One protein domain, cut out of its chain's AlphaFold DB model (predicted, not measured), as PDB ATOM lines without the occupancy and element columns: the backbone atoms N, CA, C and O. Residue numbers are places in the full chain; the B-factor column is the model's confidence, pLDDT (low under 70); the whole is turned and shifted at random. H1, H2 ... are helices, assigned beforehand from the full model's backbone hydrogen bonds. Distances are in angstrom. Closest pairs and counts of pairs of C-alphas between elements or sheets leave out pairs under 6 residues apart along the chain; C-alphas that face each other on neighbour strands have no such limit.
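This is residues 2 to 73 of the 385 residues of an uncharacterized protein of Callosobruchus maculatus (UniProt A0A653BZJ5). Two short helices, H1 and H2, make a small loose head at the beginning of one long helix, H3, and residues 40 to 73 of H3 stick out alone as a long arm. The printed part has 72 residues with three named helices, in the order H1, H2, H3, and no named strand: all helix. It is extended, with a radius of gyration of the C-alphas of 21.7 A, and spans 70 by 21 by 20 A.

H1, residues 5 to 12, begins at C-alpha 5 (304.089, 255.887, 170.718) and is 10.5 A long from first to last C-alpha. H2, residues 17 to 25, is 13.3 A long. H3, residues 28 to 73, is 67.9 A long and ends at C-alpha 73 (255.084, 280.923, 138.800).

H1 and H2 are close but not clearly touching, opposite ways at a steep tilt of 61 degrees; their closest C-alphas, of Val 12 and Ser 20, are 6.7 A apart. H2 and H3 are also close but not clearly touching, opposite ways at 37 degrees, only just a steep tilt; the closest C-alphas are those of Trp 23 and Gln 31, 6.7 A. H1 and H3 are only just apart, at 8.3 A. In H1 and H3 every O i to N i+4 pair is within hydrogen-bond range, in H2 4 of 5.

The C-alphas farthest apart, of Phe 25 and Lys 73, are 70.0 A apart. The printed part has no cut, and both links are tight. Residues 2 to 3 have pLDDT under 70.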
ATOM      1  N   ASN A   2     303.044 260.027 179.647       58.72
ATOM      2  CA  ASN A   2     303.594 259.199 178.580       58.72
ATOM      3  C   ASN A   2     302.515 259.112 177.507       58.72
ATOM      4  O   ASN A   2     301.476 258.498 177.719       58.72
ATOM      5  N   MET A   3     302.720 259.831 176.408       69.81
ATOM      6  CA  MET A   3     301.848 259.729 175.245       69.81
ATOM      7  C   MET A   3     302.093 258.373 174.575       69.81
ATOM      8  O   MET A   3     303.220 257.875 174.614       69.81
ATOM      9  N   SER A   4     301.066 257.755 173.985       85.44
ATOM     10  CA  SER A   4     301.282 256.500 173.260       85.44
ATOM     11  C   SER A   4     302.227 256.747 172.080       85.44
ATOM     12  O   SER A   4     302.149 257.782 171.413       85.44
ATOM     13  N   LEU A   5     303.123 255.793 171.816       82.44
ATOM     14  CA  LEU A   5     304.089 255.887 170.718       82.44
ATOM     15  C   LEU A   5     303.387 256.126 169.368       82.44
ATOM     16  O   LEU A   5     303.872 256.889 168.539       82.44
ATOM     17  N   ALA A   6     302.199 255.539 169.188       82.69
ATOM     18  CA  ALA A   6     301.367 255.745 168.009       82.69
ATOM     19  C   ALA A   6     300.946 257.215 167.843       82.69
ATOM     20  O   ALA A   6     301.195 257.796 166.792       82.69
ATOM     21  N   ALA A   7     300.388 257.837 168.888       76.12
ATOM     22  CA  ALA A   7     299.974 259.240 168.840       76.12
ATOM     23  C   ALA A   7     301.166 260.188 168.640       76.12
ATOM     24  O   ALA A   7     301.035 261.210 167.969       76.12
ATOM     25  N   TYR A   8     302.335 259.839 169.188       80.81
ATOM     26  CA  TYR A   8     303.569 260.593 168.966       80.81
ATOM     27  C   TYR A   8     303.999 260.548 167.501       80.81
ATOM     28  O   TYR A   8     304.245 261.596 166.911       80.81
ATOM     29  N   ASN A   9     303.997 259.368 166.884       83.81
ATOM     30  CA  ASN A   9     304.364 259.225 165.477       83.81
ATOM     31  C   ASN A   9     303.395 259.972 164.551       83.81
ATOM     32  O   ASN A   9     303.835 260.654 163.630       83.81
ATOM     33  N   THR A  10     302.086 259.909 164.821       82.69
ATOM     34  CA  THR A  10     301.096 260.682 164.054       82.69
ATOM     35  C   THR A  10     301.297 262.186 164.223       82.69
ATOM     36  O   THR A  10     301.076 262.944 163.286       82.69
ATOM     37  N   TRP A  11     301.717 262.630 165.410       79.00
ATOM     38  CA  TRP A  11     301.995 264.036 165.670       79.00
ATOM     39  C   TRP A  11     303.259 264.509 164.944       79.00
ATOM     40  O   TRP A  11     303.209 265.546 164.298       79.00
ATOM     41  N   VAL A  12     304.349 263.735 164.971       80.81
ATOM     42  CA  VAL A  12     305.598 264.060 164.254       80.81
ATOM     43  C   VAL A  12     305.358 264.218 162.750       80.81
ATOM     44  O   VAL A  12     305.912 265.126 162.146       80.81
ATOM     45  N   GLN A  13     304.468 263.414 162.162       85.62
ATOM     46  CA  GLN A  13     304.095 263.520 160.745       85.62
ATOM     47  C   GLN A  13     303.352 264.816 160.372       85.62
ATOM     48  O   GLN A  13     303.174 265.088 159.189       85.62
ATOM     49  N   LEU A  14     302.888 265.609 161.345       77.12
ATOM     50  CA  LEU A  14     302.231 266.897 161.081       77.12
ATOM     51  C   LEU A  14     303.221 268.048 160.863       77.12
ATOM     52  O   LEU A  14     302.780 269.144 160.514       77.12
ATOM     53  N   PHE A  15     304.512 267.831 161.115       81.19
ATOM     54  CA  PHE A  15     305.547 268.855 161.015       81.19
ATOM     55  C   PHE A  15     306.469 268.557 159.847       81.19
ATOM     56  O   PHE A  15     306.820 267.403 159.605       81.19
ATOM     57  N   ASP A  16     306.894 269.618 159.169       83.56
ATOM     58  CA  ASP A  16     307.999 269.534 158.225       83.56
ATOM     59  C   ASP A  16     309.269 269.081 158.960       83.56
ATOM     60  O   ASP A  16     309.438 269.336 160.161       83.56
ATOM     61  N   GLU A  17     310.156 268.391 158.245       84.19
ATOM     62  CA  GLU A  17     311.345 267.744 158.813       84.19
ATOM     63  C   GLU A  17     312.220 268.737 159.603       84.19
ATOM     64  O   GLU A  17     312.610 268.444 160.737       84.19
ATOM     65  N   ASP A  18     312.352 269.964 159.089       78.94
ATOM     66  CA  ASP A  18     313.057 271.084 159.725       78.94
ATOM     67  C   ASP A  18     312.447 271.483 161.082       78.94
ATOM     68  O   ASP A  18     313.151 271.752 162.058       78.94
ATOM     69  N   VAL A  19     311.113 271.500 161.186       76.88
ATOM     70  CA  VAL A  19     310.411 271.843 162.434       76.88
ATOM     71  C   VAL A  19     310.521 270.697 163.441       76.88
ATOM     72  O   VAL A  19     310.609 270.939 164.646       76.88
ATOM     73  N   SER A  20     310.563 269.455 162.954       80.12
ATOM     74  CA  SER A  20     310.798 268.260 163.768       80.12
ATOM     75  C   SER A  20     312.199 268.254 164.393       80.12
ATOM     76  O   SER A  20     312.346 267.875 165.558       80.12
ATOM     77  N   GLU A  21     313.227 268.696 163.663       83.12
ATOM     78  CA  GLU A  21     314.584 268.787 164.209       83.12
ATOM     79  C   GLU A  21     314.679 269.845 165.303       83.12
ATOM     80  O   GLU A  21     315.103 269.529 166.416       83.12
ATOM     81  N   VAL A  22     314.198 271.063 165.040       80.50
ATOM     82  CA  VAL A  22     314.183 272.148 166.038       80.50
ATOM     83  C   VAL A  22     313.396 271.729 167.281       80.50
ATOM     84  O   VAL A  22     313.825 271.971 168.409       80.50
ATOM     85  N   TRP A  23     312.284 271.017 167.094       82.38
ATOM     86  CA  TRP A  23     311.480 270.496 168.192       82.38
ATOM     87  C   TRP A  23     312.256 269.606 169.158       82.38
ATOM     88  O   TRP A  23     312.085 269.721 170.374       82.38
ATOM     89  N   ARG A  24     313.084 268.694 168.635       84.44
ATOM     90  CA  ARG A  24     313.787 267.681 169.440       84.44
ATOM     91  C   ARG A  24     314.777 268.292 170.427       84.44
ATOM     92  O   ARG A  24     315.001 267.696 171.477       84.44
ATOM     93  N   PHE A  25     315.324 269.464 170.111       88.94
ATOM     94  CA  PHE A  25     316.273 270.176 170.969       88.94
ATOM     95  C   PHE A  25     315.606 271.183 171.915       88.94
ATOM     96  O   PHE A  25     316.260 271.708 172.816       88.94
ATOM     97  N   GLU A  26     314.309 271.440 171.745       92.69
ATOM     98  CA  GLU A  26     313.584 272.441 172.520       92.69
ATOM     99  C   GLU A  26     313.240 271.958 173.940       92.69
ATOM    100  O   GLU A  26     313.126 270.761 174.219       92.69
ATOM    101  N   ARG A  27     313.024 272.902 174.867       94.38
ATOM    102  CA  ARG A  27     312.623 272.567 176.243       94.38
ATOM    103  C   ARG A  27     311.286 271.822 176.269       94.38
ATOM    104  O   ARG A  27     310.334 272.180 175.573       94.38
ATOM    105  N   TYR A  28     311.174 270.838 177.157       88.31
ATOM    106  CA  TYR A  28     310.000 269.968 177.275       88.31
ATOM    107  C   TYR A  28     308.680 270.731 177.514       88.31
ATOM    108  O   TYR A  28     307.605 270.319 177.075       88.31
ATOM    109  N   GLU A  29     308.732 271.866 178.204       87.31
ATOM    110  CA  GLU A  29     307.588 272.745 178.444       87.31
ATOM    111  C   GLU A  29     307.110 273.425 177.157       87.31
ATOM    112  O   GLU A  29     305.906 273.471 176.898       87.31
ATOM    113  N   LEU A  30     308.045 273.908 176.334       85.94
ATOM    114  CA  LEU A  30     307.751 274.514 175.034       85.94
ATOM    115  C   LEU A  30     307.190 273.480 174.061       85.94
ATOM    116  O   LEU A  30     306.203 273.762 173.380       85.94
ATOM    117  N   GLN A  31     307.732 272.261 174.077       85.50
ATOM    118  CA  GLN A  31     307.184 271.149 173.307       85.50
ATOM    119  C   GLN A  31     305.698 270.919 173.651       85.50
ATOM    120  O   GLN A  31     304.826 270.883 172.787       85.50
ATOM    121  N   LYS A  32     305.336 270.867 174.937       83.81
ATOM    122  CA  LYS A  32     303.922 270.707 175.328       83.81
ATOM    123  C   LYS A  32     303.027 271.841 174.843       83.81
ATOM    124  O   LYS A  32     301.912 271.584 174.385       83.81
ATOM    125  N   ILE A  33     303.486 273.083 174.983       86.25
ATOM    126  CA  ILE A  33     302.705 274.258 174.585       86.25
ATOM    127  C   ILE A  33     302.447 274.218 173.084       86.25
ATOM    128  O   ILE A  33     301.306 274.371 172.649       86.25
ATOM    129  N   THR A  34     303.473 273.958 172.285       82.81
ATOM    130  CA  THR A  34     303.319 273.959 170.835       82.81
ATOM    131  C   THR A  34     302.512 272.746 170.347       82.81
ATOM    132  O   THR A  34     301.758 272.859 169.379       82.81
ATOM    133  N   MET A  35     302.542 271.619 171.069       81.50
ATOM    134  CA  MET A  35     301.640 270.480 170.856       81.50
ATOM    135  C   MET A  35     300.178 270.883 171.069       81.50
ATOM    136  O   MET A  35     299.321 270.633 170.226       81.50
ATOM    137  N   LEU A  36     299.890 271.542 172.193       84.44
ATOM    138  CA  LEU A  36     298.547 272.031 172.502       84.44
ATOM    139  C   LEU A  36     298.080 273.059 171.468       84.44
ATOM    140  O   LEU A  36     296.942 272.995 171.008       84.44
ATOM    141  N   MET A  37     298.963 273.970 171.059       83.94
ATOM    142  CA  MET A  37     298.667 274.977 170.039       83.94
ATOM    143  C   MET A  37     298.379 274.355 168.671       83.94
ATOM    144  O   MET A  37     297.468 274.803 167.976       83.94
ATOM    145  N   THR A  38     299.121 273.322 168.273       81.12
ATOM    146  CA  THR A  38     298.883 272.624 167.002       81.12
ATOM    147  C   THR A  38     297.600 271.807 167.025       81.12
ATOM    148  O   THR A  38     296.818 271.902 166.077       81.12
ATOM    149  N   ALA A  39     297.317 271.100 168.122       82.00
ATOM    150  CA  ALA A  39     296.037 270.424 168.317       82.00
ATOM    151  C   ALA A  39     294.861 271.415 168.252       82.00
ATOM    152  O   ALA A  39     293.911 271.200 167.504       82.00
ATOM    153  N   LEU A  40     294.962 272.553 168.951       85.69
ATOM    154  CA  LEU A  40     293.939 273.599 168.929       85.69
ATOM    155  C   LEU A  40     293.729 274.169 167.520       85.69
ATOM    156  O   LEU A  40     292.593 274.314 167.077       85.69
ATOM    157  N   ARG A  41     294.811 274.466 166.787       85.69
ATOM    158  CA  ARG A  41     294.725 274.936 165.393       85.69
ATOM    159  C   ARG A  41     294.032 273.919 164.489       85.69
ATOM    160  O   ARG A  41     293.253 274.323 163.630       85.69
ATOM    161  N   LYS A  42     294.309 272.624 164.665       84.56
ATOM    162  CA  LYS A  42     293.665 271.552 163.897       84.56
ATOM    163  C   LYS A  42     292.164 271.493 164.178       84.56
ATOM    164  O   LYS A  42     291.384 271.478 163.234       84.56
ATOM    165  N   GLU A  43     291.759 271.551 165.443       89.81
ATOM    166  CA  GLU A  43     290.339 271.583 165.815       89.81
ATOM    167  C   GLU A  43     289.622 272.812 165.248       89.81
ATOM    168  O   GLU A  43     288.541 272.689 164.680       89.81
ATOM    169  N   ILE A  44     290.250 273.990 165.304       92.75
ATOM    170  CA  ILE A  44     289.692 275.206 164.694       92.75
ATOM    171  C   ILE A  44     289.496 275.021 163.183       92.75
ATOM    172  O   ILE A  44     288.445 275.392 162.661       92.75
ATOM    173  N   LYS A  45     290.467 274.420 162.480       90.75
ATOM    174  CA  LYS A  45     290.331 274.109 161.047       90.75
ATOM    175  C   LYS A  45     289.193 273.123 160.780       90.75
ATOM    176  O   LYS A  45     288.418 273.351 159.861       90.75
ATOM    177  N   ASN A  46     289.055 272.073 161.587       89.44
ATOM    178  CA  ASN A  46     287.972 271.097 161.442       89.44
ATOM    179  C   ASN A  46     286.594 271.749 161.622       89.44
ATOM    180  O   ASN A  46     285.699 271.539 160.805       89.44
ATOM    181  N   VAL A  47     286.441 272.583 162.657       95.69
ATOM    182  CA  VAL A  47     285.208 273.346 162.900       95.69
ATOM    183  C   VAL A  47     284.917 274.281 161.728       95.69
ATOM    184  O   VAL A  47     283.782 274.331 161.263       95.69
ATOM    185  N   TYR A  48     285.932 274.979 161.212       97.38
ATOM    186  CA  TYR A  48     285.779 275.849 160.048       97.38
ATOM    187  C   TYR A  48     285.282 275.077 158.816       97.38
ATOM    188  O   TYR A  48     284.277 275.467 158.226       97.38
ATOM    189  N   SER A  49     285.914 273.949 158.478       95.69
ATOM    190  CA  SER A  49     285.501 273.103 157.350       95.69
ATOM    191  C   SER A  49     284.077 272.564 157.514       95.69
ATOM    192  O   SER A  49     283.310 272.538 156.552       95.69
ATOM    193  N   SER A  50     283.696 272.172 158.734       97.25
ATOM    194  CA  SER A  50     282.337 271.715 159.043       97.25
ATOM    195  C   SER A  50     281.309 272.833 158.829       97.25
ATOM    196  O   SER A  50     280.331 272.639 158.107       97.25
ATOM    197  N   VAL A  51     281.567 274.033 159.356       97.94
ATOM    198  CA  VAL A  51     280.701 275.203 159.139       97.94
ATOM    199  C   VAL A  51     280.607 275.551 157.652       97.94
ATOM    200  O   VAL A  51     279.520 275.843 157.156       97.94
ATOM    201  N   GLU A  52     281.714 275.482 156.915       98.19
ATOM    202  CA  GLU A  52     281.725 275.748 155.478       98.19
ATOM    203  C   GLU A  52     280.884 274.725 154.693       98.19
ATOM    204  O   GLU A  52     280.152 275.107 153.777       98.19
ATOM    205  N   SER A  53     280.933 273.440 155.065       97.38
ATOM    206  CA  SER A  53     280.096 272.405 154.441       97.38
ATOM    207  C   SER A  53     278.601 272.620 154.696       97.38
ATOM    208  O   SER A  53     277.804 272.530 153.759       97.38
ATOM    209  N   GLU A  54     278.217 273.001 155.917       98.12
ATOM    210  CA  GLU A  54     276.821 273.306 156.247       98.12
ATOM    211  C   GLU A  54     276.337 274.568 155.523       98.12
ATOM    212  O   GLU A  54     275.232 274.596 154.981       98.12
ATOM    213  N   LEU A  55     277.185 275.596 155.401       98.19
ATOM    214  CA  LEU A  55     276.865 276.780 154.602       98.19
ATOM    215  C   LEU A  55     276.656 276.445 153.120       98.19
ATOM    216  O   LEU A  55     275.736 276.978 152.501       98.19
ATOM    217  N   LYS A  56     277.474 275.557 152.542       98.19
ATOM    218  CA  LYS A  56     277.283 275.082 151.159       98.19
ATOM    219  C   LYS A  56     275.956 274.338 151.008       98.19
ATOM    220  O   LYS A  56     275.217 274.614 150.067       98.19
ATOM    221  N   LYS A  57     275.613 273.469 151.961       98.19
ATOM    222  CA  LYS A  57     274.338 272.738 151.978       98.19
ATOM    223  C   LYS A  57     273.134 273.681 152.046       98.19
ATOM    224  O   LYS A  57     272.198 273.527 151.267       98.19
ATOM    225  N   LEU A  58     273.175 274.685 152.922       98.00
ATOM    226  CA  LEU A  58     272.109 275.685 153.038       98.00
ATOM    227  C   LEU A  58     271.961 276.532 151.768       98.00
ATOM    228  O   LEU A  58     270.838 276.822 151.364       98.00
ATOM    229  N   ARG A  59     273.070 276.889 151.106       98.12
ATOM    230  CA  ARG A  59     273.031 277.599 149.816       98.12
ATOM    231  C   ARG A  59     272.353 276.771 148.726       98.12
ATOM    232  O   ARG A  59     271.465 277.289 148.063       98.12
ATOM    233  N   LEU A  60     272.701 275.489 148.606       98.00
ATOM    234  CA  LEU A  60     272.060 274.579 147.648       98.00
ATOM    235  C   LEU A  60     270.559 274.409 147.931       98.00
ATOM    236  O   LEU A  60     269.748 274.372 147.009       98.00
ATOM    237  N   GLN A  61     270.166 274.345 149.207       97.44
ATOM    238  CA  GLN A  61     268.752 274.288 149.587       97.44
ATOM    239  C   GLN A  61     267.988 275.567 149.230       97.44
ATOM    240  O   GLN A  61     266.807 275.487 148.894       97.44
ATOM    241  N   LEU A  62     268.634 276.733 149.324       98.00
ATOM    242  CA  LEU A  62     268.041 278.008 148.928       98.00
ATOM    243  C   LEU A  62     267.832 278.059 147.407       98.00
ATOM    244  O   LEU A  62     266.724 278.317 146.954       98.00
ATOM    245  N   GLU A  63     268.858 277.695 146.640       97.62
ATOM    246  CA  GLU A  63     268.813 277.665 145.173       97.62
ATOM    247  C   GLU A  63     267.732 276.705 144.646       97.62
ATOM    248  O   GLU A  63     266.967 277.043 143.743       97.62
ATOM    249  N   HIS A  64     267.580 275.533 145.273       97.69
ATOM    250  CA  HIS A  64     266.510 274.595 144.931       97.69
ATOM    251  C   HIS A  64     265.107 275.153 145.236       97.69
ATOM    252  O   HIS A  64     264.156 274.872 144.505       97.69
ATOM    253  N   LYS A  65     264.946 275.938 146.310       97.12
ATOM    254  CA  LYS A  65     263.664 276.590 146.624       97.12
ATOM    255  C   LYS A  65     263.317 277.668 145.603       97.12
ATOM    256  O   LYS A  65     262.177 277.695 145.146       97.12
ATOM    257  N   ASP A  66     264.290 278.482 145.211       96.75
ATOM    258  CA  ASP A  66     264.095 279.517 144.193       96.75
ATOM    259  C   ASP A  66     263.687 278.886 142.849       96.75
ATOM    260  O   ASP A  66     262.726 279.332 142.218       96.75
ATOM    261  N   ALA A  67     264.314 277.766 142.469       96.44
ATOM    262  CA  ALA A  67     263.941 277.008 141.275       96.44
ATOM    263  C   ALA A  67     262.496 276.465 141.334       96.44
ATOM    264  O   ALA A  67     261.751 276.551 140.356       96.44
ATOM    265  N   LEU A  68     262.060 275.937 142.486       94.69
ATOM    266  CA  LEU A  68     260.675 275.484 142.670       94.69
ATOM    267  C   LEU A  68     259.671 276.642 142.604       94.69
ATOM    268  O   LEU A  68     258.578 276.482 142.049       94.69
ATOM    269  N   GLU A  69     260.027 277.813 143.134       95.19
ATOM    270  CA  GLU A  69     259.190 279.004 143.015       95.19
ATOM    271  C   GLU A  69     259.032 279.454 141.559       95.19
ATOM    272  O   GLU A  69     257.917 279.798 141.156       95.19
ATOM    273  N   GLU A  70     260.090 279.419 140.748       95.75
ATOM    274  CA  GLU A  70     259.995 279.743 139.319       95.75
ATOM    275  C   GLU A  70     259.099 278.757 138.557       95.75
ATOM    276  O   GLU A  70     258.240 279.170 137.769       95.75
ATOM    277  N   ILE A  71     259.203 277.457 138.855       93.31
ATOM    278  CA  ILE A  71     258.314 276.437 138.278       93.31
ATOM    279  C   ILE A  71     256.856 276.718 138.673       93.31
ATOM    280  O   ILE A  71     255.965 276.687 137.822       93.31
ATOM    281  N   SER A  72     256.599 277.073 139.935       92.50
ATOM    282  CA  SER A  72     255.243 277.395 140.400       92.50
ATOM    283  C   SER A  72     254.655 278.651 139.735       92.50
ATOM    284  O   SER A  72     253.461 278.685 139.429       92.50
ATOM    285  N   LYS A  73     255.489 279.664 139.450       92.38
ATOM    286  CA  LYS A  73     255.084 280.923 138.800       92.38
ATOM    287  C   LYS A  73     254.865 280.752 137.294       92.38
ATOM    288  O   LYS A  73     254.017 281.438 136.726       92.38
TER     289      LYS A  73